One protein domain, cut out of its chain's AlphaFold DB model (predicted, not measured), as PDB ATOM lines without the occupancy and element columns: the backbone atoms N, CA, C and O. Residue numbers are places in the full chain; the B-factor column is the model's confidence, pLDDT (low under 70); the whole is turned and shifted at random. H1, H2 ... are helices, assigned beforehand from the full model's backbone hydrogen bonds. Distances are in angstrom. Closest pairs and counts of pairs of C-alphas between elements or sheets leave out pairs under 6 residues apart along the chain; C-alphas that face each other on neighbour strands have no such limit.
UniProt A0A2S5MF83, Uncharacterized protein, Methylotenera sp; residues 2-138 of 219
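AT A GLANCE: This is residues 2 to 138 of the 219 residues of an uncharacterized protein of Methylotenera sp (UniProt A0A2S5MF83). Four nearly aligned helices, H5 to H8, form a loosely joined up-and-down bundle, each running against the one before it; H3 packs side by side with H6, and H2 leads toward the start of H5. H4 crosses H2 at the end away from the H7 to H8 link, and H1 packs across H4 at that far end. The printed part has 137 residues, with eight named helices, H1 to H8 in chain order, and no named strand: class all helix. It is compact, with a radius of gyration of the C-alphas of 14.5 A and spans of 46 by 32 by 24 A.

HOW THE PARTS SIT: H1, residues 3 to 9, and H4, residues 38 to 46, touch about perpendicular at 87 degrees, the closest C-alphas being Ala 9 and Gly 43, 4.1 A apart. H2, residues 12 to 22, and H3, residues 26 to 33, form a hairpin that only just touches, with 3 pairs of C-alphas within 8 A. H3 and H6, residues 74 to 86, touch at a shallow tilt of 15 degrees, the same way; the closest C-alphas, Val 30 and Met 83, are 5.1 A apart. H5, residues 54 to 63, touches H7, residues 107 to 116, closest at the C-alphas of His 60 and Val 109, 6.4 A. H6 touches H8, residues 126 to 135, with residues 77 to 81 alone. In all eight helices every O i to N i+4 pair is within hydrogen-bond range.

IN THESE COORDINATES: H1 begins at C-alpha 3, (260.979, 309.431, 354.057). H2 is 15.4 A long, and H6 18.6 A. H8 ends at C-alpha 135, (262.422, 301.888, 379.119).

THE WHOLE: The C-alphas farthest apart, of Lys 4 and Tyr 119, are 46.0 A apart. The printed part has no cut. The H6 to H7 link, residues 87 to 106, is long. The pLDDT is under 70 in 39 residues, among them 64 to 74 and 107 to 123.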
ATOM      1  N   THR A   2     262.595 310.384 358.562       51.41
ATOM      2  CA  THR A   2     263.098 310.342 357.178       51.41
ATOM      3  C   THR A   2     262.196 309.512 356.259       51.41
ATOM      4  O   THR A   2     261.806 308.405 356.626       51.41
ATOM      5  N   SER A   3     261.925 310.001 355.043       60.94
ATOM      6  CA  SER A   3     260.979 309.431 354.057       60.94
ATOM      7  C   SER A   3     261.149 307.936 353.737       60.94
ATOM      8  O   SER A   3     260.196 307.274 353.329       60.94
ATOM      9  N   LYS A   4     262.349 307.379 353.941       62.09
ATOM     10  CA  LYS A   4     262.637 305.947 353.762       62.09
ATOM     11  C   LYS A   4     261.982 305.054 354.822       62.09
ATOM     12  O   LYS A   4     261.501 303.978 354.482       62.09
ATOM     13  N   LEU A   5     261.923 305.506 356.077       64.69
ATOM     14  CA  LEU A   5     261.320 304.746 357.181       64.69
ATOM     15  C   LEU A   5     259.800 304.642 357.000       64.69
ATOM     16  O   LEU A   5     259.225 303.565 357.130       64.69
ATOM     17  N   SER A   6     259.162 305.743 356.593       63.09
ATOM     18  CA  SER A   6     257.732 305.767 356.273       63.09
ATOM     19  C   SER A   6     257.382 304.911 355.052       63.09
ATOM     20  O   SER A   6     256.334 304.277 355.044       63.09
ATOM     21  N   ALA A   7     258.251 304.850 354.037       66.88
ATOM     22  CA  ALA A   7     258.012 304.027 352.848       66.88
ATOM     23  C   ALA A   7     258.102 302.519 353.146       66.88
ATOM     24  O   ALA A   7     257.290 301.745 352.642       66.88
ATOM     25  N   SER A   8     259.056 302.110 353.993       70.50
ATOM     26  CA  SER A   8     259.182 300.724 354.467       70.50
ATOM     27  C   SER A   8     257.942 300.286 355.253       70.50
ATOM     28  O   SER A   8     257.391 299.219 354.981       70.50
ATOM     29  N   ALA A   9     257.441 301.153 356.137       73.94
ATOM     30  CA  ALA A   9     256.245 300.904 356.937       73.94
ATOM     31  C   ALA A   9     254.995 300.611 356.094       73.94
ATOM     32  O   ALA A   9     254.163 299.801 356.488       73.94
ATOM     33  N   THR A  10     254.850 301.241 354.926       79.06
ATOM     34  CA  THR A  10     253.686 301.070 354.038       79.06
ATOM     35  C   THR A  10     253.903 300.046 352.920       79.06
ATOM     36  O   THR A  10     253.087 299.962 352.001       79.06
ATOM     37  N   SER A  11     255.003 299.289 352.948       84.62
ATOM     38  CA  SER A  11     255.297 298.286 351.920       84.62
ATOM     39  C   SER A  11     254.283 297.132 351.938       84.62
ATOM     40  O   SER A  11     253.715 296.791 352.981       84.62
ATOM     41  N   LYS A  12     254.048 296.506 350.775       86.69
ATOM     42  CA  LYS A  12     253.125 295.359 350.671       86.69
ATOM     43  C   LYS A  12     253.619 294.186 351.515       86.69
ATOM     44  O   LYS A  12     252.814 293.475 352.112       86.69
ATOM     45  N   GLU A  13     254.932 294.022 351.587       88.44
ATOM     46  CA  GLU A  13     255.626 293.009 352.366       88.44
ATOM     47  C   GLU A  13     255.369 293.199 353.866       88.44
ATOM     48  O   GLU A  13     254.947 292.255 354.535       88.44
ATOM     49  N   THR A  14     255.531 294.419 354.391       89.19
ATOM     50  CA  THR A  14     255.256 294.733 355.803       89.19
ATOM     51  C   THR A  14     253.781 294.543 356.151       89.19
ATOM     52  O   THR A  14     253.472 293.978 357.199       89.19
ATOM     53  N   ILE A  15     252.862 294.952 355.271       88.38
ATOM     54  CA  ILE A  15     251.416 294.770 355.476       88.38
ATOM     55  C   ILE A  15     251.054 293.278 355.526       88.38
ATOM     56  O   ILE A  15     250.343 292.844 356.434       88.38
ATOM     57  N   ALA A  16     251.567 292.477 354.588       89.25
ATOM     58  CA  ALA A  16     251.328 291.036 354.555       89.25
ATOM     59  C   ALA A  16     251.935 290.323 355.774       89.25
ATOM     60  O   ALA A  16     251.293 289.457 356.374       89.25
ATOM     61  N   LEU A  17     253.151 290.713 356.171       91.94
ATOM     62  CA  LEU A  17     253.808 290.195 357.367       91.94
ATOM     63  C   LEU A  17     252.983 290.504 358.619       91.94
ATOM     64  O   LEU A  17     252.718 289.601 359.410       91.94
ATOM     65  N   ARG A  18     252.521 291.748 358.770       90.00
ATOM     66  CA  ARG A  18     251.675 292.159 359.891       90.00
ATOM     67  C   ARG A  18     250.393 291.337 359.972       90.00
ATOM     68  O   ARG A  18     250.122 290.769 361.023       90.00
ATOM     69  N   ALA A  19     249.653 291.214 358.869       87.38
ATOM     70  CA  ALA A  19     248.410 290.441 358.832       87.38
ATOM     71  C   ALA A  19     248.622 288.973 359.248       87.38
ATOM     72  O   ALA A  19     247.788 288.390 359.937       87.38
ATOM     73  N   LYS A  20     249.765 288.379 358.876       89.94
ATOM     74  CA  LYS A  20     250.138 287.028 359.311       89.94
ATOM     75  C   LYS A  20     250.432 286.971 360.811       89.94
ATOM     76  O   LYS A  20     249.966 286.053 361.477       89.94
ATOM     77  N   LEU A  21     251.211 287.921 361.328       90.94
ATOM     78  CA  LEU A  21     251.627 287.965 362.733       90.94
ATOM     79  C   LEU A  21     250.455 288.252 363.680       90.94
ATOM     80  O   LEU A  21     250.368 287.642 364.740       90.94
ATOM     81  N   GLU A  22     249.527 289.131 363.295       85.56
ATOM     82  CA  GLU A  22     248.369 289.508 364.116       85.56
ATOM     83  C   GLU A  22     247.474 288.326 364.487       85.56
ATOM     84  O   GLU A  22     246.814 288.377 365.525       85.56
ATOM     85  N   LEU A  23     247.448 287.278 363.667       83.44
ATOM     86  CA  LEU A  23     246.608 286.097 363.864       83.44
ATOM     87  C   LEU A  23     247.281 285.004 364.703       83.44
ATOM     88  O   LEU A  23     246.619 284.034 365.069       83.44
ATOM     89  N   LEU A  24     248.575 285.136 365.004       87.31
ATOM     90  CA  LEU A  24     249.309 284.118 365.743       87.31
ATOM     91  C   LEU A  24     248.974 284.143 367.245       87.31
ATOM     92  O   LEU A  24     248.777 285.217 367.827       87.31
ATOM     93  N   PRO A  25     248.972 282.971 367.907       86.81
ATOM     94  CA  PRO A  25     249.076 282.891 369.362       86.81
ATOM     95  C   PRO A  25     250.329 283.620 369.870       86.81
ATOM     96  O   PRO A  25     251.344 283.648 369.178       86.81
ATOM     97  N   LEU A  26     250.292 284.185 371.086       86.62
ATOM     98  CA  LEU A  26     251.384 285.022 371.612       86.62
ATOM     99  C   LEU A  26     252.753 284.332 371.581       86.62
ATOM    100  O   LEU A  26     253.736 284.952 371.192       86.62
ATOM    101  N   VAL A  27     252.813 283.052 371.951       90.44
ATOM    102  CA  VAL A  27     254.060 282.270 371.946       90.44
ATOM    103  C   VAL A  27     254.649 282.192 370.535       90.44
ATOM    104  O   VAL A  27     255.830 282.479 370.332       90.44
ATOM    105  N   ASP A  28     253.814 281.872 369.545       92.19
ATOM    106  CA  ASP A  28     254.227 281.769 368.143       92.19
ATOM    107  C   ASP A  28     254.579 283.136 367.554       92.19
ATOM    108  O   ASP A  28     255.526 283.257 366.775       92.19
ATOM    109  N   LEU A  29     253.850 284.180 367.958       91.81
ATOM    110  CA  LEU A  29     254.150 285.562 367.615       91.81
ATOM    111  C   LEU A  29     255.544 285.943 368.119       91.81
ATOM    112  O   LEU A  29     256.379 286.346 367.317       91.81
ATOM    113  N   VAL A  30     255.832 285.765 369.410       93.88
ATOM    114  CA  VAL A  30     257.147 286.068 370.002       93.88
ATOM    115  C   VAL A  30     258.255 285.304 369.274       93.88
ATOM    116  O   VAL A  30     259.271 285.892 368.893       93.88
ATOM    117  N   ALA A  31     258.054 284.010 369.017       95.00
ATOM    118  CA  ALA A  31     259.018 283.186 368.293       95.00
ATOM    119  C   ALA A  31     259.253 283.668 366.851       95.00
ATOM    120  O   ALA A  31     260.379 283.590 366.355       95.00
ATOM    121  N   ALA A  32     258.217 284.169 366.174       95.56
ATOM    122  CA  ALA A  32     258.329 284.747 364.841       95.56
ATOM    123  C   ALA A  32     259.057 286.100 364.865       95.56
ATOM    124  O   ALA A  32     259.971 286.305 364.069       95.56
ATOM    125  N   LEU A  33     258.712 286.988 365.803       95.69
ATOM    126  CA  LEU A  33     259.312 288.321 365.937       95.69
ATOM    127  C   LEU A  33     260.818 288.260 366.218       95.69
ATOM    128  O   LEU A  33     261.587 289.013 365.622       95.69
ATOM    129  N   LYS A  34     261.262 287.310 367.052       96.06
ATOM    130  CA  LYS A  34     262.689 287.090 367.355       96.06
ATOM    131  C   LYS A  34     263.530 286.710 366.127       96.06
ATOM    132  O   LYS A  34     264.746 286.855 366.172       96.06
ATOM    133  N   LYS A  35     262.908 286.223 365.046       96.12
ATOM    134  CA  LYS A  35     263.586 285.820 363.800       96.12
ATOM    135  C   LYS A  35     263.609 286.919 362.736       96.12
ATOM    136  O   LYS A  35     264.215 286.716 361.688       96.12
ATOM    137  N   LEU A  36     262.920 288.035 362.965       95.12
ATOM    138  CA  LEU A  36     262.866 289.134 362.006       95.12
ATOM    139  C   LEU A  36     264.168 289.935 362.016       95.12
ATOM    140  O   LEU A  36     264.777 290.144 363.067       95.12
ATOM    141  N   ASP A  37     264.558 290.419 360.840       94.38
ATOM    142  CA  ASP A  37     265.631 291.401 360.711       94.38
ATOM    143  C   ASP A  37     265.191 292.797 361.195       94.38
ATOM    144  O   ASP A  37     264.001 293.074 361.385       94.38
ATOM    145  N   GLN A  38     266.167 293.688 361.406       91.94
ATOM    146  CA  GLN A  38     265.907 295.049 361.889       91.94
ATOM    147  C   GLN A  38     264.993 295.838 360.942       91.94
ATOM    148  O   GLN A  38     264.053 296.487 361.393       91.94
ATOM    149  N   ALA A  39     265.183 295.714 359.626       89.81
ATOM    150  CA  ALA A  39     264.371 296.427 358.640       89.81
ATOM    151  C   ALA A  39     262.882 296.041 358.721       89.81
ATOM    152  O   ALA A  39     262.001 296.902 358.664       89.81
ATOM    153  N   SER A  40     262.590 294.754 358.910       92.12
ATOM    154  CA  SER A  40     261.236 294.233 359.083       92.12
ATOM    155  C   SER A  40     260.620 294.713 360.392       92.12
ATOM    156  O   SER A  40     259.456 295.116 360.398       92.12
ATOM    157  N   LYS A  41     261.384 294.721 361.494       92.31
ATOM    158  CA  LYS A  41     260.920 295.243 362.791       92.31
ATOM    159  C   LYS A  41     260.619 296.736 362.727       92.31
ATOM    160  O   LYS A  41     259.552 297.150 363.171       92.31
ATOM    161  N   VAL A  42     261.500 297.525 362.113       90.44
ATOM    162  CA  VAL A  42     261.289 298.956 361.848       90.44
ATOM    163  C   VAL A  42     260.005 299.163 361.052       90.44
ATOM    164  O   VAL A  42     259.148 299.947 361.462       90.44
ATOM    165  N   GLY A  43     259.830 298.420 359.955       89.12
ATOM    166  CA  GLY A  43     258.617 298.473 359.145       89.12
ATOM    167  C   GLY A  43     257.365 298.161 359.964       89.12
ATOM    168  O   GLY A  43     256.399 298.918 359.918       89.12
ATOM    169  N   LEU A  44     257.381 297.092 360.763       90.69
ATOM    170  CA  LEU A  44     256.252 296.689 361.610       90.69
ATOM    171  C   LEU A  44     255.938 297.696 362.726       90.69
ATOM    172  O   LEU A  44     254.765 297.968 362.980       90.69
ATOM    173  N   ASN A  45     256.959 298.263 363.371       88.19
ATOM    174  CA  ASN A  45     256.813 299.266 364.428       88.19
ATOM    175  C   ASN A  45     256.279 300.605 363.911       88.19
ATOM    176  O   ASN A  45     255.691 301.358 364.676       88.19
ATOM    177  N   LEU A  46     256.483 300.917 362.631       86.69
ATOM    178  CA  LEU A  46     256.002 302.152 362.009       86.69
ATOM    179  C   LEU A  46     254.733 301.947 361.174       86.69
ATOM    180  O   LEU A  46     254.073 302.918 360.800       86.69
ATOM    181  N   ASN A  47     254.376 300.700 360.862       84.00
ATOM    182  CA  ASN A  47     253.149 300.379 360.153       84.00
ATOM    183  C   ASN A  47     251.956 300.622 361.082       84.00
ATOM    184  O   ASN A  47     251.638 299.796 361.931       84.00
ATOM    185  N   ILE A  48     251.277 301.756 360.924       77.44
ATOM    186  CA  ILE A  48     250.011 302.032 361.605       77.44
ATOM    187  C   ILE A  48     248.882 301.479 360.727       77.44
ATOM    188  O   ILE A  48     248.637 301.984 359.634       77.44
ATOM    189  N   SER A  49     248.183 300.451 361.212       72.75
ATOM    190  CA  SER A  49     247.012 299.854 360.556       72.75
ATOM    191  C   SER A  49     245.842 299.834 361.532       72.75
ATOM    192  O   SER A  49     246.052 299.654 362.730       72.75
ATOM    193  N   ASN A  50     244.611 300.059 361.056       67.38
ATOM    194  CA  ASN A  50     243.426 300.198 361.916       67.38
ATOM    195  C   ASN A  50     243.697 301.123 363.118       67.38
ATOM    196  O   ASN A  50     243.431 300.773 364.270       67.38
ATOM    197  N   ASN A  51     244.307 302.283 362.846       65.94
ATOM    198  CA  ASN A  51     244.613 303.306 363.846       65.94
ATOM    199  C   ASN A  51     245.536 302.850 364.996       65.94
ATOM    200  O   ASN A  51     245.558 303.477 366.054       65.94
ATOM    201  N   SER A  52     246.302 301.766 364.836       72.44
ATOM    202  CA  SER A  52     247.134 301.245 365.927       72.44
ATOM    203  C   SER A  52     248.370 300.460 365.474       72.44
ATOM    204  O   SER A  52     248.416 299.796 364.436       72.44
ATOM    205  N   LEU A  53     249.413 300.538 366.297       81.69
ATOM    206  CA  LEU A  53     250.636 299.748 366.155       81.69
ATOM    207  C   LEU A  53     250.370 298.275 366.483       81.69
ATOM    208  O   LEU A  53     249.463 297.973 367.259       81.69
ATOM    209  N   LEU A  54     251.162 297.363 365.911       83.25
ATOM    210  CA  LEU A  54     251.012 295.920 366.143       83.25
ATOM    211  C   LEU A  54     251.130 295.598 367.636       83.25
ATOM    212  O   LEU A  54     250.275 294.917 368.196       83.25
ATOM    213  N   THR A  55     252.156 296.149 368.287       82.75
ATOM    214  CA  THR A  55     252.405 295.993 369.725       82.75
ATOM    215  C   THR A  55     251.216 296.478 370.551       82.75
ATOM    216  O   THR A  55     250.740 295.745 371.410       82.75
ATOM    217  N   HIS A  56     250.662 297.655 370.236       79.31
ATOM    218  CA  HIS A  56     249.480 298.188 370.916       79.31
ATOM    219  C   HIS A  56     248.244 297.295 370.724       79.31
ATOM    220  O   HIS A  56     247.564 296.983 371.697       79.31
ATOM    221  N   GLN A  57     247.967 296.827 369.503       79.75
ATOM    222  CA  GLN A  57     246.827 295.937 369.245       79.75
ATOM    223  C   GLN A  57     246.947 294.601 369.971       79.75
ATOM    224  O   GLN A  57     245.957 294.097 370.504       79.75
ATOM    225  N   VAL A  58     248.144 294.009 369.980       82.44
ATOM    226  CA  VAL A  58     248.392 292.775 370.725       82.44
ATOM    227  C   VAL A  58     248.189 293.051 372.212       82.44
ATOM    228  O   VAL A  58     247.316 292.437 372.809       82.44
ATOM    229  N   LEU A  59     248.851 294.047 372.798       81.12
ATOM    230  CA  LEU A  59     248.683 294.371 374.220       81.12
ATOM    231  C   LEU A  59     247.212 294.622 374.589       81.12
ATOM    232  O   LEU A  59     246.711 294.032 375.542       81.12
ATOM    233  N   HIS A  60     246.479 295.401 373.789       76.56
ATOM    234  CA  HIS A  60     245.059 295.670 374.014       76.56
ATOM    235  C   HIS A  60     244.203 294.394 373.965       76.56
ATOM    236  O   HIS A  60     243.311 294.221 374.795       76.56
ATOM    237  N   ARG A  61     244.454 293.486 373.017       76.06
ATOM    238  CA  ARG A  61     243.714 292.218 372.885       76.06
ATOM    239  C   ARG A  61     243.889 291.319 374.107       76.06
ATOM    240  O   ARG A  61     242.922 290.691 374.538       76.06
ATOM    241  N   TYR A  62     245.111 291.254 374.627       73.31
ATOM    242  CA  TYR A  62     245.466 290.393 375.751       73.31
ATOM    243  C   TYR A  62     245.047 291.001 377.089       73.31
ATOM    244  O   TYR A  62     244.539 290.280 377.941       73.31
ATOM    245  N   LEU A  63     245.156 292.322 377.251       72.00
ATOM    246  CA  LEU A  63     244.679 293.001 378.454       72.00
ATOM    247  C   LEU A  63     243.151 292.942 378.542       72.00
ATOM    248  O   LEU A  63     242.628 292.427 379.525       72.00
ATOM    249  N   ASN A  64     242.418 293.350 377.498       67.81
ATOM    250  CA  ASN A  64     240.948 293.441 377.528       67.81
ATOM    251  C   ASN A  64     240.206 292.092 377.454       67.81
ATOM    252  O   ASN A  64     238.984 292.080 377.338       67.81
ATOM    253  N   GLY A  65     240.906 290.954 377.498       57.53
ATOM    254  CA  GLY A  65     240.273 289.629 377.510       57.53
ATOM    255  C   GLY A  65     239.494 289.280 376.236       57.53
ATOM    256  O   GLY A  65     238.674 288.368 376.249       57.53
ATOM    257  N   VAL A  66     239.741 289.992 375.129       54.44
ATOM    258  CA  VAL A  66     239.127 289.706 373.820       54.44
ATOM    259  C   VAL A  66     239.748 288.450 373.195       54.44
ATOM    260  O   VAL A  66     239.120 287.791 372.372       54.44
ATOM    261  N   ALA A  67     240.968 288.081 373.603       51.66
ATOM    262  CA  ALA A  67     241.553 286.791 373.262       51.66
ATOM    263  C   ALA A  67     240.837 285.658 374.033       51.66
ATOM    264  O   ALA A  67     240.957 285.586 375.259       51.66
ATOM    265  N   PRO A  68     240.119 284.746 373.352       39.31
ATOM    266  CA  PRO A  68     239.488 283.619 374.018       39.31
ATOM    267  C   PRO A  68     240.591 282.705 374.569       39.31
ATOM    268  O   PRO A  68     241.430 282.230 373.807       39.31
ATOM    269  N   LYS A  69     240.562 282.430 375.880       43.22
ATOM    270  CA  LYS A  69     241.442 281.489 376.612       43.22
ATOM    271  C   LYS A  69     242.835 281.964 377.047       43.22
ATOM    272  O   LYS A  69     243.632 281.117 377.440       43.22
ATOM    273  N   PHE A  70     243.142 283.259 377.064       52.59
ATOM    274  CA  PHE A  70     244.301 283.689 377.852       52.59
ATOM    275  C   PHE A  70     243.886 283.834 379.313       52.59
ATOM    276  O   PHE A  70     243.261 284.820 379.707       52.59
ATOM    277  N   ASN A  71     244.200 282.807 380.108       54.03
ATOM    278  CA  ASN A  71     244.251 282.971 381.550       54.03
ATOM    279  C   ASN A  71     245.220 284.125 381.836       54.03
ATOM    280  O   ASN A  71     246.296 284.198 381.240       54.03
ATOM    281  N   ARG A  72     244.829 285.029 382.734       63.19
ATOM    282  CA  ARG A  72     245.658 286.130 383.242       63.19
ATOM    283  C   ARG A  72     246.784 285.580 384.137       63.19
ATOM    284  O   ARG A  72     246.894 285.961 385.296       63.19
ATOM    285  N   GLU A  73     247.556 284.626 383.622       65.81
ATOM    286  CA  GLU A  73     248.673 283.992 384.320       65.81
ATOM    287  C   GLU A  73     249.922 284.873 384.206       65.81
ATOM    288  O   GLU A  73     250.150 285.461 383.140       65.81
ATOM    289  N   PRO A  74     250.793 284.895 385.227       67.25
ATOM    290  CA  PRO A  74     252.064 285.622 385.197       67.25
ATOM    291  C   PRO A  74     252.937 285.331 383.963       67.25
ATOM    292  O   PRO A  74     253.595 286.223 383.435       67.25
ATOM    293  N   GLU A  75     252.905 284.098 383.453       76.56
ATOM    294  CA  GLU A  75     253.643 283.682 382.250       76.56
ATOM    295  C   GLU A  75     253.237 284.480 381.002       76.56
ATOM    296  O   GLU A  75     254.062 284.754 380.128       76.56
ATOM    297  N   SER A  76     251.978 284.918 380.934       78.50
ATOM    298  CA  SER A  76     251.487 285.729 379.820       78.50
ATOM    299  C   SER A  76     252.056 287.149 379.856       78.50
ATOM    300  O   SER A  76     252.336 287.704 378.797       78.50
ATOM    301  N   GLU A  77     252.289 287.734 381.037       81.94
ATOM    302  CA  GLU A  77     252.963 289.038 381.137       81.94
ATOM    303  C   GLU A  77     254.400 288.971 380.633       81.94
ATOM    304  O   GLU A  77     254.828 289.846 379.879       81.94
ATOM    305  N   LEU A  78     255.126 287.912 381.001       87.44
ATOM    306  CA  LEU A  78     256.498 287.699 380.547       87.44
ATOM    307  C   LEU A  78     256.558 287.562 379.025       87.44
ATOM    308  O   LEU A  78     257.412 288.171 378.390       87.44
ATOM    309  N   LEU A  79     255.603 286.860 378.412       89.81
ATOM    310  CA  LEU A  79     255.526 286.766 376.953       89.81
ATOM    311  C   LEU A  79     255.203 288.111 376.278       89.81
ATOM    312  O   LEU A  79     255.735 288.396 375.204       89.81
ATOM    313  N   LEU A  80     254.370 288.966 376.885       88.38
ATOM    314  CA  LEU A  80     254.114 290.322 376.374       88.38
ATOM    315  C   LEU A  80     255.365 291.212 376.479       88.38
ATOM    316  O   LEU A  80     255.657 291.981 375.560       88.38
ATOM    317  N   ILE A  81     256.129 291.069 377.562       91.31
ATOM    318  CA  ILE A  81     257.437 291.709 377.754       91.31
ATOM    319  C   ILE A  81     258.449 291.218 376.709       91.31
ATOM    320  O   ILE A  81     259.158 292.019 376.093       91.31
ATOM    321  N   GLU A  82     258.503 289.910 376.467       93.81
ATOM    322  CA  GLU A  82     259.360 289.317 375.443       93.81
ATOM    323  C   GLU A  82     258.978 289.784 374.039       93.81
ATOM    324  O   GLU A  82     259.863 290.022 373.221       93.81
ATOM    325  N   MET A  83     257.684 289.952 373.758       93.06
ATOM    326  CA  MET A  83     257.204 290.513 372.498       93.06
ATOM    327  C   MET A  83     257.710 291.945 372.305       93.06
ATOM    328  O   MET A  83     258.240 292.256 371.241       93.06
ATOM    329  N   LEU A  84     257.572 292.805 373.321       92.69
ATOM    330  CA  LEU A  84     258.085 294.178 373.275       92.69
ATOM    331  C   LEU A  84     259.599 294.188 373.045       92.69
ATOM    332  O   LEU A  84     260.068 294.830 372.114       92.69
ATOM    333  N   SER A  85     260.340 293.387 373.808       94.44
ATOM    334  CA  SER A  85     261.799 293.282 373.682       94.44
ATOM    335  C   SER A  85     262.224 292.758 372.303       94.44
ATOM    336  O   SER A  85     263.181 293.242 371.709       94.44
ATOM    337  N   ALA A  86     261.492 291.794 371.735       94.75
ATOM    338  CA  ALA A  86     261.768 291.269 370.398       94.75
ATOM    339  C   ALA A  86     261.556 292.316 369.294       94.75
ATOM    340  O   ALA A  86     262.172 292.203 368.232       94.75
ATOM    341  N   MET A  87     260.710 293.316 369.544       93.62
ATOM    342  CA  MET A  87     260.415 294.416 368.629       93.62
ATOM    343  C   MET A  87     261.350 295.614 368.790       93.62
ATOM    344  O   MET A  87     261.208 296.557 368.018       93.62
ATOM    345  N   GLU A  88     262.283 295.608 369.742       93.69
ATOM    346  CA  GLU A  88     263.273 296.680 369.874       93.69
ATOM    347  C   GLU A  88     264.136 296.785 368.604       93.69
ATOM    348  O   GLU A  88     264.498 295.776 367.981       93.69
ATOM    349  N   VAL A  89     264.416 298.030 368.216       92.44
ATOM    350  CA  VAL A  89     265.183 298.407 367.023       92.44
ATOM    351  C   VAL A  89     266.204 299.480 367.385       92.44
ATOM    352  O   VAL A  89     266.032 300.188 368.377       92.44
ATOM    353  N   ASP A  90     267.250 299.615 366.577       91.12
ATOM    354  CA  ASP A  90     268.357 300.535 366.866       91.12
ATOM    355  C   ASP A  90     268.011 301.991 366.504       91.12
ATOM    356  O   ASP A  90     268.602 302.942 367.014       91.12
ATOM    357  N   GLU A  91     267.048 302.187 365.602       88.88
ATOM    358  CA  GLU A  91     266.732 303.482 365.003       88.88
ATOM    359  C   GLU A  91     265.894 304.395 365.900       88.88
ATOM    360  O   GLU A  91     265.926 305.618 365.732       88.88
ATOM    361  N   PHE A  92     265.093 303.828 366.799       89.06
ATOM    362  CA  PHE A  92     264.230 304.586 367.700       89.06
ATOM    363  C   PHE A  92     263.774 303.750 368.888       89.06
ATOM    364  O   PHE A  92     263.727 302.522 368.845       89.06
ATOM    365  N   ASN A  93     263.337 304.450 369.931       88.19
ATOM    366  CA  ASN A  93     262.751 303.817 371.092       88.19
ATOM    367  C   ASN A  93     261.283 303.435 370.840       88.19
ATOM    368  O   ASN A  93     260.429 304.307 370.668       88.19
ATOM    369  N   ILE A  94     260.967 302.137 370.836       87.44
ATOM    370  CA  ILE A  94     259.595 301.661 370.589       87.44
ATOM    371  C   ILE A  94     258.614 302.096 371.686       87.44
ATOM    372  O   ILE A  94     257.419 302.226 371.422       87.44
ATOM    373  N   TYR A  95     259.113 302.319 372.907       86.56
ATOM    374  CA  TYR A  95     258.292 302.681 374.064       86.56
ATOM    375  C   TYR A  95     257.803 304.136 374.002       86.56
ATOM    376  O   TYR A  95     256.818 304.473 374.652       86.56
ATOM    377  N   ASP A  96     258.428 304.954 373.148       83.44
ATOM    378  CA  ASP A  96     258.097 306.369 372.937       83.44
ATOM    379  C   ASP A  96     257.262 306.598 371.661       83.44
ATOM    380  O   ASP A  96     256.999 307.738 371.263       83.44
ATOM    381  N   LEU A  97     256.856 305.524 370.972       83.00
ATOM    382  CA  LEU A  97     256.068 305.635 369.749       83.00
ATOM    383  C   LEU A  97     254.692 306.239 370.018       83.00
ATOM    384  O   LEU A  97     254.027 305.933 371.008       83.00
ATOM    385  N   LYS A  98     254.235 307.048 369.062       79.19
ATOM    386  CA  LYS A  98     252.926 307.696 369.095       79.19
ATOM    387  C   LYS A  98     251.947 307.024 368.137       79.19
ATOM    388  O   LYS A  98     252.334 306.552 367.069       79.19
ATOM    389  N   ASP A  99     250.678 306.978 368.527       73.25
ATOM    390  CA  ASP A  99     249.585 306.548 367.661       73.25
ATOM    391  C   ASP A  99     249.227 307.628 366.620       73.25
ATOM    392  O   ASP A  99     249.801 308.719 366.581       73.25
ATOM    393  N   TYR A 100     248.249 307.331 365.761       69.88
ATOM    394  CA  TYR A 100     247.775 308.262 364.728       69.88
ATOM    395  C   TYR A 100     247.208 309.582 365.285       69.88
ATOM    396  O   TYR A 100     247.138 310.571 364.558       69.88
ATOM    397  N   ALA A 101     246.784 309.596 366.553       69.06
ATOM    398  CA  ALA A 101     246.269 310.769 367.248       69.06
ATOM    399  C   ALA A 101     247.377 311.529 368.001       69.06
ATOM    400  O   ALA A 101     247.089 312.502 368.697       69.06
ATOM    401  N   GLY A 102     248.638 311.102 367.869       70.50
ATOM    402  CA  GLY A 102     249.789 311.720 368.518       70.50
ATOM    403  C   GLY A 102     249.940 311.372 370.000       70.50
ATOM    404  O   GLY A 102     250.776 311.985 370.661       70.50
ATOM    405  N   ARG A 103     249.168 310.404 370.511       71.75
ATOM    406  CA  ARG A 103     249.235 309.932 371.903       71.75
ATOM    407  C   ARG A 103     250.306 308.864 372.029       71.75
ATOM    408  O   ARG A 103     250.483 308.092 371.086       71.75
ATOM    409  N   ALA A 104     250.978 308.758 373.173       74.44
ATOM    410  CA  ALA A 104     251.893 307.643 373.399       74.44
ATOM    411  C   ALA A 104     251.133 306.313 373.256       74.44
ATOM    412  O   ALA A 104     250.115 306.067 373.905       74.44
ATOM    413  N   ALA A 105     251.599 305.450 372.356       69.12
ATOM    414  CA  ALA A 105     250.882 304.236 371.976       69.12
ATOM    415  C   ALA A 105     250.744 303.247 373.144       69.12
ATOM    416  O   ALA A 105     249.822 302.432 373.159       69.12
ATOM    417  N   LEU A 106     251.637 303.333 374.134       73.38
ATOM    418  CA  LEU A 106     251.607 302.519 375.345       73.38
ATOM    419  C   LEU A 106     250.834 303.175 376.507       73.38
ATOM    420  O   LEU A 106     250.543 302.492 377.486       73.38
ATOM    421  N   ASP A 107     250.371 304.424 376.388       67.19
ATOM    422  CA  ASP A 107     249.442 305.003 377.378       67.19
ATOM    423  C   ASP A 107     248.103 304.264 377.379       67.19
ATOM    424  O   ASP A 107     247.502 304.037 378.430       67.19
ATOM    425  N   GLY A 108     247.645 303.824 376.201       63.31
ATOM    426  CA  GLY A 108     246.452 302.986 376.079       63.31
ATOM    427  C   GLY A 108     246.589 301.668 376.845       63.31
ATOM    428  O   GLY A 108     245.630 301.197 377.449       63.31
ATOM    429  N   VAL A 109     247.806 301.122 376.904       68.12
ATOM    430  CA  VAL A 109     248.145 299.901 377.646       68.12
ATOM    431  C   VAL A 109     248.082 300.149 379.151       68.12
ATOM    432  O   VAL A 109     247.447 299.374 379.864       68.12
ATOM    433  N   LEU A 110     248.652 301.264 379.619       69.44
ATOM    434  CA  LEU A 110     248.575 301.695 381.019       69.44
ATOM    435  C   LEU A 110     247.119 301.929 381.450       69.44
ATOM    436  O   LEU A 110     246.689 301.456 382.506       69.44
ATOM    437  N   SER A 111     246.327 302.594 380.607       66.94
ATOM    438  CA  SER A 111     244.915 302.859 380.880       66.94
ATOM    439  C   SER A 111     244.074 301.581 380.895       66.94
ATOM    440  O   SER A 111     243.268 301.411 381.807       66.94
ATOM    441  N   SER A 112     244.247 300.672 379.928       68.88
ATOM    442  CA  SER A 112     243.537 299.386 379.920       68.88
ATOM    443  C   SER A 112     243.913 298.538 381.131       68.88
ATOM    444  O   SER A 112     243.026 298.007 381.794       68.88
ATOM    445  N   ALA A 113     245.202 298.459 381.470       67.00
ATOM    446  CA  ALA A 113     245.654 297.718 382.641       67.00
ATOM    447  C   ALA A 113     245.063 298.274 383.946       67.00
ATOM    448  O   ALA A 113     244.693 297.483 384.805       67.00
ATOM    449  N   THR A 114     244.899 299.595 384.074       64.88
ATOM    450  CA  THR A 114     244.271 300.215 385.258       64.88
ATOM    451  C   THR A 114     242.773 299.895 385.344       64.88
ATOM    452  O   THR A 114     242.265 299.530 386.397       64.88
ATOM    453  N   THR A 115     242.043 299.974 384.229       65.38
ATOM    454  CA  THR A 115     240.584 299.757 384.219       65.38
ATOM    455  C   THR A 115     240.184 298.301 384.499       65.38
ATOM    456  O   THR A 115     239.118 298.043 385.051       65.38
ATOM    457  N   LEU A 116     241.009 297.326 384.107       62.66
ATOM    458  CA  LEU A 116     240.628 295.904 384.071       62.66
ATOM    459  C   LEU A 116     240.983 295.094 385.322       62.66
ATOM    460  O   LEU A 116     240.574 293.932 385.434       62.66
ATOM    461  N   ASN A 117     241.768 295.676 386.223       58.28
ATOM    462  CA  ASN A 117     242.456 294.971 387.302       58.28
ATOM    463  C   ASN A 117     242.032 295.400 388.708       58.28
ATOM    464  O   ASN A 117     242.743 295.110 389.667       58.28
ATOM    465  N   GLY A 118     240.871 296.051 388.814       53.41
ATOM    466  CA  GLY A 118     240.355 296.650 390.041       53.41
ATOM    467  C   GLY A 118     240.786 295.948 391.335       53.41
ATOM    468  O   GLY A 118     240.478 294.778 391.559       53.41
ATOM    469  N   TYR A 119     241.459 296.720 392.190       54.03
ATOM    470  CA  TYR A 119     241.653 296.480 393.624       54.03
ATOM    471  C   TYR A 119     242.448 295.227 394.035       54.03
ATOM    472  O   TYR A 119     242.243 294.724 395.141       54.03
ATOM    473  N   ARG A 120     243.366 294.717 393.202       57.16
ATOM    474  CA  ARG A 120     244.281 293.627 393.595       57.16
ATOM    475  C   ARG A 120     245.728 294.097 393.703       57.16
ATOM    476  O   ARG A 120     246.243 294.731 392.788       57.16
ATOM    477  N   ASP A 121     246.394 293.724 394.796       54.81
ATOM    478  CA  ASP A 121     247.822 294.002 395.016       54.81
ATOM    479  C   ASP A 121     248.734 293.221 394.041       54.81
ATOM    480  O   ASP A 121     249.852 293.649 393.764       54.81
ATOM    481  N   ASP A 122     248.246 292.105 393.487       60.41
ATOM    482  CA  ASP A 122     248.937 291.194 392.561       60.41
ATOM    483  C   ASP A 122     248.404 291.285 391.120       60.41
ATOM    484  O   ASP A 122     248.241 290.274 390.434       60.41
ATOM    485  N   PHE A 123     248.063 292.489 390.656       69.44
ATOM    486  CA  PHE A 123     247.316 292.600 389.410       69.44
ATOM    487  C   PHE A 123     248.106 292.221 388.148       69.44
ATOM    488  O   PHE A 123     249.296 292.525 387.990       69.44
ATOM    489  N   PHE A 124     247.370 291.622 387.206       71.12
ATOM    490  CA  PHE A 124     247.874 291.228 385.898       71.12
ATOM    491  C   PHE A 124     248.246 292.459 385.065       71.12
ATOM    492  O   PHE A 124     247.391 293.243 384.661       71.12
ATOM    493  N   GLY A 125     249.523 292.630 384.779       76.19
ATOM    494  CA  GLY A 125     250.099 293.723 384.007       76.19
ATOM    495  C   GLY A 125     251.094 294.556 384.807       76.19
ATOM    496  O   GLY A 125     251.741 295.423 384.228       76.19
ATOM    497  N   SER A 126     251.259 294.314 386.106       80.06
ATOM    498  CA  SER A 126     252.202 295.064 386.946       80.06
ATOM    499  C   SER A 126     253.660 294.937 386.474       80.06
ATOM    500  O   SER A 126     254.386 295.941 386.451       80.06
ATOM    501  N   GLN A 127     254.091 293.754 386.013       84.44
ATOM    502  CA  GLN A 127     255.447 293.556 385.481       84.44
ATOM    503  C   GLN A 127     255.600 294.239 384.123       84.44
ATOM    504  O   GLN A 127     256.601 294.908 383.867       84.44
ATOM    505  N   LEU A 128     254.579 294.124 383.271       84.94
ATOM    506  CA  LEU A 128     254.537 294.779 381.965       84.94
ATOM    507  C   LEU A 128     254.616 296.311 382.092       84.94
ATOM    508  O   LEU A 128     255.394 296.947 381.384       84.94
ATOM    509  N   ILE A 129     253.852 296.904 383.011       82.88
ATOM    510  CA  ILE A 129     253.872 298.349 383.284       82.88
ATOM    511  C   ILE A 129     255.249 298.784 383.765       82.88
ATOM    512  O   ILE A 129     255.804 299.749 383.241       82.88
ATOM    513  N   THR A 130     255.817 298.048 384.721       86.38
ATOM    514  CA  THR A 130     257.171 298.302 385.226       86.38
ATOM    515  C   THR A 130     258.189 298.297 384.087       86.38
ATOM    516  O   THR A 130     258.967 299.239 383.954       86.38
ATOM    517  N   HIS A 131     258.139 297.280 383.221       88.31
ATOM    518  CA  HIS A 131     259.027 297.141 382.066       88.31
ATOM    519  C   HIS A 131     258.913 298.313 381.086       88.31
ATOM    520  O   HIS A 131     259.939 298.811 380.622       88.31
ATOM    521  N   ILE A 132     257.688 298.746 380.770       86.06
ATOM    522  CA  ILE A 132     257.433 299.863 379.848       86.06
ATOM    523  C   ILE A 132     257.972 301.167 380.436       86.06
ATOM    524  O   ILE A 132     258.751 301.852 379.782       86.06
ATOM    525  N   VAL A 133     257.607 301.491 381.679       82.69
ATOM    526  CA  VAL A 133     258.001 302.751 382.329       82.69
ATOM    527  C   VAL A 133     259.519 302.866 382.473       82.69
ATOM    528  O   VAL A 133     260.067 303.944 382.287       82.69
ATOM    529  N   GLN A 134     260.212 301.764 382.769       85.75
ATOM    530  CA  GLN A 134     261.671 301.767 382.918       85.75
ATOM    531  C   GLN A 134     262.433 301.983 381.601       85.75
ATOM    532  O   GLN A 134     263.608 302.343 381.644       85.75
ATOM    533  N   ARG A 135     261.801 301.736 380.447       87.88
ATOM    534  CA  ARG A 135     262.422 301.888 379.119       87.88
ATOM    535  C   ARG A 135     261.916 303.090 378.326       87.88
ATOM    536  O   ARG A 135     262.587 303.512 377.385       87.88
ATOM    537  N   ALA A 136     260.742 303.613 378.661       83.44
ATOM    538  CA  ALA A 136     260.234 304.846 378.081       83.44
ATOM    539  C   ALA A 136     261.102 306.036 378.513       83.44
ATOM    540  O   ALA A 136     261.656 306.059 379.617       83.44
ATOM    541  N   THR A 137     261.209 307.041 377.648       79.12
ATOM    542  CA  THR A 137     261.821 308.313 378.029       79.12
ATOM    543  C   THR A 137     261.000 308.922 379.171       79.12
ATOM    544  O   THR A 137     259.772 308.987 379.054       79.12
ATOM    545  N   PRO A 138     261.629 309.383 380.274       70.06
ATOM    546  CA  PRO A 138     260.903 310.021 381.362       70.06
ATOM    547  C   PRO A 138     260.057 311.177 380.834       70.06
ATOM    548  O   PRO A 138     260.572 312.115 380.224       70.06
TER     549      PRO A 138